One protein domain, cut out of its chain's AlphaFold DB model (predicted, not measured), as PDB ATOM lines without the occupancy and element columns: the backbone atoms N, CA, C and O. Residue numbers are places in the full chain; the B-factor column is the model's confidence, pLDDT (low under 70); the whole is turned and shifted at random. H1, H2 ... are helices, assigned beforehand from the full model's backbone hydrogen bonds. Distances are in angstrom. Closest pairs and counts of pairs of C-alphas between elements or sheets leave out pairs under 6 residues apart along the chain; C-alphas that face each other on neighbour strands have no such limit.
ATOM      1  N   TYR A  48      80.967 311.037 -84.894       95.81
ATOM      2  CA  TYR A  48      80.387 309.909 -85.618       95.81
ATOM      3  C   TYR A  48      81.276 309.508 -86.800       95.81
ATOM      4  O   TYR A  48      81.693 308.355 -86.890       95.81
ATOM      5  N   ASP A  49      81.656 310.469 -87.637       96.44
ATOM      6  CA  ASP A  49      82.473 310.217 -88.826       96.44
ATOM      7  C   ASP A  49      83.888 309.751 -88.459       96.44
ATOM      8  O   ASP A  49      84.427 308.830 -89.076       96.44
ATOM      9  N   ALA A  50      84.470 310.304 -87.388       96.69
ATOM     10  CA  ALA A  50      85.755 309.844 -86.863       96.69
ATOM     11  C   ALA A  50      85.709 308.369 -86.426       96.69
ATOM     12  O   ALA A  50      86.661 307.622 -86.662       96.69
ATOM     13  N   LYS A  51      84.591 307.917 -85.839       97.31
ATOM     14  CA  LYS A  51      84.397 306.510 -85.461       97.31
ATOM     15  C   LYS A  51      84.325 305.599 -86.688       97.31
ATOM     16  O   LYS A  51      84.923 304.525 -86.680       97.31
ATOM     17  N   GLN A  52      83.637 306.032 -87.745       97.69
ATOM     18  CA  GLN A  52      83.563 305.275 -88.996       97.69
ATOM     19  C   GLN A  52      84.940 305.165 -89.665       97.69
ATOM     20  O   GLN A  52      85.325 304.080 -90.095       97.69
ATOM     21  N   MET A  53      85.716 306.252 -89.685       96.69
ATOM     22  CA  MET A  53      87.089 306.238 -90.197       96.69
ATOM     23  C   MET A  53      87.981 305.266 -89.409       96.69
ATOM     24  O   MET A  53      88.684 304.459 -90.011       96.69
ATOM     25  N   ALA A  54      87.908 305.288 -88.073       96.31
ATOM     26  CA  ALA A  54      88.674 304.374 -87.226       96.31
ATOM     27  C   ALA A  54      88.357 302.898 -87.523       96.31
ATOM     28  O   ALA A  54      89.276 302.088 -87.640       96.31
ATOM     29  N   ALA A  55      87.078 302.561 -87.720       95.25
ATOM     30  CA  ALA A  55      86.665 301.202 -88.068       95.25
ATOM     31  C   ALA A  55      87.253 300.738 -89.414       95.25
ATOM     32  O   ALA A  55      87.715 299.604 -89.527       95.25
ATOM     33  N   VAL A  56      87.290 301.612 -90.428       96.81
ATOM     34  CA  VAL A  56      87.904 301.297 -91.731       96.81
ATOM     35  C   VAL A  56      89.412 301.070 -91.591       96.81
ATOM     36  O   VAL A  56      89.938 300.101 -92.143       96.81
ATOM     37  N   CYS A  57      90.106 301.914 -90.821       95.31
ATOM     38  CA  CYS A  57      91.533 301.738 -90.545       95.31
ATOM     39  C   CYS A  57      91.819 300.406 -89.837       95.31
ATOM     40  O   CYS A  57      92.763 299.708 -90.202       95.31
ATOM     41  N   GLU A  58      90.997 300.026 -88.859       94.12
ATOM     42  CA  GLU A  58      91.155 298.763 -88.139       94.12
ATOM     43  C   GLU A  58      90.970 297.548 -89.057       94.12
ATOM     44  O   GLU A  58      91.772 296.613 -89.016       94.12
ATOM     45  N   VAL A  59      89.960 297.570 -89.933       93.69
ATOM     46  CA  VAL A  59      89.748 296.505 -90.926       93.69
ATOM     47  C   VAL A  59      90.948 296.381 -91.867       93.69
ATOM     48  O   VAL A  59      91.419 295.267 -92.099       93.69
ATOM     49  N   TYR A  60      91.482 297.502 -92.362       91.88
ATOM     50  CA  TYR A  60      92.680 297.506 -93.205       91.88
ATOM     51  C   TYR A  60      93.887 296.881 -92.491       91.88
ATOM     52  O   TYR A  60      94.554 296.008 -93.047       91.88
ATOM     53  N   LEU A  61      94.146 297.278 -91.242       91.38
ATOM     54  CA  LEU A  61      95.261 296.742 -90.458       91.38
ATOM     55  C   LEU A  61      95.125 295.233 -90.241       91.38
ATOM     56  O   LEU A  61      96.087 294.498 -90.455       91.38
ATOM     57  N   ARG A  62      93.925 294.750 -89.893       88.44
ATOM     58  CA  ARG A  62      93.661 293.309 -89.748       88.44
ATOM     59  C   ARG A  62      93.983 292.543 -91.031       88.44
ATOM     60  O   ARG A  62      94.633 291.507 -90.955       88.44
ATOM     61  N   GLN A  63      93.600 293.064 -92.199       88.06
ATOM     62  CA  GLN A  63      93.930 292.439 -93.485       88.06
ATOM     63  C   GLN A  63      95.444 292.361 -93.719       88.06
ATOM     64  O   GLN A  63      95.941 291.309 -94.114       88.06
ATOM     65  N   GLN A  64      96.189 293.432 -93.430       84.88
ATOM     66  CA  GLN A  64      97.650 293.440 -93.582       84.88
ATOM     67  C   GLN A  64      98.340 292.437 -92.649       84.88
ATOM     68  O   GLN A  64      99.268 291.737 -93.062       84.88
ATOM     69  N   PHE A  65      97.862 292.310 -91.409       78.56
ATOM     70  CA  PHE A  65      98.378 291.306 -90.484       78.56
ATOM     71  C   PHE A  65      98.039 289.885 -90.937       78.56
ATOM     72  O   PHE A  65      98.930 289.042 -90.954       78.56
ATOM     73  N   SER A  66      96.810 289.609 -91.379       68.38
ATOM     74  CA  SER A  66      96.436 288.284 -91.899       68.38
ATOM     75  C   SER A  66      97.270 287.867 -93.115       68.38
ATOM     76  O   SER A  66      97.691 286.716 -93.197       68.38
ATOM     77  N   VAL A  67      97.568 288.796 -94.031       61.03
ATOM     78  CA  VAL A  67      98.483 288.542 -95.158       61.03
ATOM     79  C   VAL A  67      99.903 288.269 -94.658       61.03
ATOM     80  O   VAL A  67     100.566 287.362 -95.161       61.03
ATOM     81  N   SER A  68     100.359 288.998 -93.638       57.56
ATOM     82  CA  SER A  68     101.678 288.780 -93.033       57.56
ATOM     83  C   SER A  68     101.784 287.393 -92.386       57.56
ATOM     84  O   SER A  68     102.761 286.697 -92.631       57.56
ATOM     85  N   PHE A  69     100.763 286.940 -91.649       52.06
ATOM     86  CA  PHE A  69     100.728 285.590 -91.068       52.06
ATOM     87  C   PHE A  69     100.675 284.489 -92.132       52.06
ATOM     88  O   PHE A  69     101.417 283.521 -92.023       52.06
ATOM     89  N   ALA A  70      99.880 284.655 -93.194       55.75
ATOM     90  CA  ALA A  70      99.860 283.703 -94.309       55.75
ATOM     91  C   ALA A  70     101.214 283.632 -95.041       55.75
ATOM     92  O   ALA A  70     101.632 282.571 -95.497       55.75
ATOM     93  N   THR A  71     101.927 284.759 -95.124       52.06
ATOM     94  CA  THR A  71     103.270 284.815 -95.721       52.06
ATOM     95  C   THR A  71     104.308 284.147 -94.816       52.06
ATOM     96  O   THR A  71     105.133 283.382 -95.309       52.06
ATOM     97  N   VAL A  72     104.246 284.367 -93.499       52.72
ATOM     98  CA  VAL A  72     105.114 283.688 -92.518       52.72
ATOM     99  C   VAL A  72     104.873 282.175 -92.523       52.72
ATOM    100  O   VAL A  72     105.836 281.421 -92.594       52.72
ATOM    101  N   ASP A  73     103.619 281.724 -92.562       50.31
ATOM    102  CA  ASP A  73     103.273 280.296 -92.657       50.31
ATOM    103  C   ASP A  73     103.795 279.647 -93.958       50.31
ATOM    104  O   ASP A  73     104.274 278.511 -93.968       50.31
ATOM    105  N   SER A  74     103.819 280.415 -95.057       56.84
ATOM    106  CA  SER A  74     104.413 279.985 -96.330       56.84
ATOM    107  C   SER A  74     105.951 279.966 -96.347       56.84
ATOM    108  O   SER A  74     106.535 279.300 -97.202       56.84
ATOM    109  N   MET A  75     106.610 280.684 -95.427       57.69
ATOM    110  CA  MET A  75     108.075 280.726 -95.292       57.69
ATOM    111  C   MET A  75     108.624 279.705 -94.294       57.69
ATOM    112  O   MET A  75     109.823 279.434 -94.314       57.69
ATOM    113  N   LEU A  76     107.775 279.125 -93.444       59.53
ATOM    114  CA  LEU A  76     108.172 278.016 -92.585       59.53
ATOM    115  C   LEU A  76     108.440 276.780 -93.450       59.53
ATOM    116  O   LEU A  76     107.651 276.422 -94.334       59.53
ATOM    117  N   THR A  77     109.559 276.098 -93.213       66.38
ATOM    118  CA  THR A  77     109.785 274.794 -93.840       66.38
ATOM    119  C   THR A  77     108.828 273.756 -93.240       66.38
ATOM    120  O   THR A  77     108.175 273.989 -92.220       66.38
ATOM    121  N   ALA A  78     108.690 272.594 -93.885       66.56
ATOM    122  CA  ALA A  78     107.863 271.519 -93.333       66.56
ATOM    123  C   ALA A  78     108.354 271.053 -91.951       66.56
ATOM    124  O   ALA A  78     107.527 270.695 -91.117       66.56
ATOM    125  N   GLU A  79     109.665 271.122 -91.700       70.94
ATOM    126  CA  GLU A  79     110.258 270.840 -90.389       70.94
ATOM    127  C   GLU A  79     109.908 271.917 -89.357       70.94
ATOM    128  O   GLU A  79     109.523 271.577 -88.241       70.94
ATOM    129  N   ASP A  80     109.953 273.201 -89.722       69.69
ATOM    130  CA  ASP A  80     109.632 274.280 -88.778       69.69
ATOM    131  C   ASP A  80     108.167 274.228 -88.329       69.69
ATOM    132  O   ASP A  80     107.870 274.414 -87.149       69.69
ATOM    133  N   ARG A  81     107.247 273.900 -89.249       72.56
ATOM    134  CA  ARG A  81     105.835 273.678 -88.906       72.56
ATOM    135  C   ARG A  81     105.663 272.491 -87.960       72.56
ATOM    136  O   ARG A  81     104.932 272.596 -86.983       72.56
ATOM    137  N   MET A  82     106.353 271.381 -88.225       72.62
ATOM    138  CA  MET A  82     106.303 270.179 -87.385       72.62
ATOM    139  C   MET A  82     106.789 270.466 -85.958       72.62
ATOM    140  O   MET A  82     106.147 270.052 -84.998       72.62
ATOM    141  N   ASN A  83     107.879 271.222 -85.816       71.25
ATOM    142  CA  ASN A  83     108.440 271.575 -84.512       71.25
ATOM    143  C   ASN A  83     107.522 272.509 -83.709       71.25
ATOM    144  O   ASN A  83     107.434 272.381 -82.491       71.25
ATOM    145  N   ILE A  84     106.817 273.431 -84.375       70.56
ATOM    146  CA  ILE A  84     105.828 274.299 -83.720       70.56
ATOM    147  C   ILE A  84     104.647 273.467 -83.210       70.56
ATOM    148  O   ILE A  84     104.285 273.590 -82.043       70.56
ATOM    149  N   TYR A  85     104.104 272.571 -84.040       73.31
ATOM    150  CA  TYR A  85     103.001 271.701 -83.625       73.31
ATOM    151  C   TYR A  85     103.400 270.735 -82.503       73.31
ATOM    152  O   TYR A  85     102.594 270.483 -81.612       73.31
ATOM    153  N   GLN A  86     104.637 270.225 -82.504       71.81
ATOM    154  CA  GLN A  86     105.127 269.362 -81.429       71.81
ATOM    155  C   GLN A  86     105.237 270.119 -80.100       71.81
ATOM    156  O   GLN A  86     104.744 269.635 -79.088       71.81
ATOM    157  N   ASN A  87     105.778 271.342 -80.111       64.88
ATOM    158  CA  ASN A  87     105.861 272.174 -78.907       64.88
ATOM    159  C   ASN A  87     104.478 272.530 -78.328       64.88
ATOM    160  O   ASN A  87     104.340 272.653 -77.114       64.88
ATOM    161  N   GLU A  88     103.456 272.709 -79.171       66.25
ATOM    162  CA  GLU A  88     102.081 272.963 -78.713       66.25
ATOM    163  C   GLU A  88     101.426 271.716 -78.099       66.25
ATOM    164  O   GLU A  88     100.675 271.844 -77.135       66.25
ATOM    165  N   ILE A  89     101.722 270.519 -78.616       65.50
ATOM    166  CA  ILE A  89     101.241 269.246 -78.054       65.50
ATOM    167  C   ILE A  89     101.923 268.962 -76.712       65.50
ATOM    168  O   ILE A  89     101.239 268.669 -75.732       65.50
ATOM    169  N   ASP A  90     103.243 269.142 -76.640       64.50
ATOM    170  CA  ASP A  90     104.022 268.937 -75.416       64.50
ATOM    171  C   ASP A  90     103.586 269.911 -74.300       64.50
ATOM    172  O   ASP A  90     103.586 269.559 -73.124       64.50
ATOM    173  N   ALA A  91     103.139 271.122 -74.659       59.75
ATOM    174  CA  ALA A  91     102.596 272.103 -73.715       59.75
ATOM    175  C   ALA A  91     101.176 271.776 -73.204       59.75
ATOM    176  O   ALA A  91     100.735 272.366 -72.219       59.75
ATOM    177  N   ILE A  92     100.448 270.869 -73.863       62.88
ATOM    178  CA  ILE A  92      99.118 270.396 -73.439       62.88
ATOM    179  C   ILE A  92      99.236 269.127 -72.572       62.88
ATOM    180  O   ILE A  92      98.343 268.854 -71.769       62.88
ATOM    181  N   GLU A  93     100.333 268.371 -72.691       57.62
ATOM    182  CA  GLU A  93     100.569 267.117 -71.957       57.62
ATOM    183  C   GLU A  93     101.172 267.280 -70.548       57.62
ATOM    184  O   GLU A  93     101.360 266.270 -69.871       57.62
TER     185      GLU A  93
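AT A GLANCE: This is residues 48 to 93 of the 106 residues of an uncharacterized protein of Corynebacterium kroppenstedtii (UniProt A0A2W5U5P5). A long helix, H1, and a shorter one, H2, form an L, with a tight link at the corner and both arms sticking out from it. The printed part has 46 residues, with two named helices in the order H1, H2 and no named strand. It is all helix. The whole is extended and flat, with a radius of gyration of the C-alphas of 17.1 A and spans of 49 by 25 by 5 A.

IN THESE COORDINATES: H1, residues 48 to 75, begins at C-alpha 48 (80.387, 309.909, -85.618) and measures 41.4 A from first to last C-alpha. H2, residues 78 to 90, measures 18.5 A and ends at C-alpha 90 (104.022, 268.937, -75.416).

HOW THE PARTS SIT: H1 and H2 are only just apart, with their closest C-alphas 8.0 A from each other. In H1 and H2 every O i to N i+4 pair is within hydrogen-bond range. Residues 48 to 72 of H1 stand free, as do residues 85 to 93, of which 85 to 90 belong to H2.

THE WHOLE: The two C-alphas farthest apart, those of Asp 49 and Glu 93, are 49.7 A apart. The printed part has no cut. Its mean pLDDT is 74.9, and residues 66 to 78, 80 and 87 to 93 are under 70.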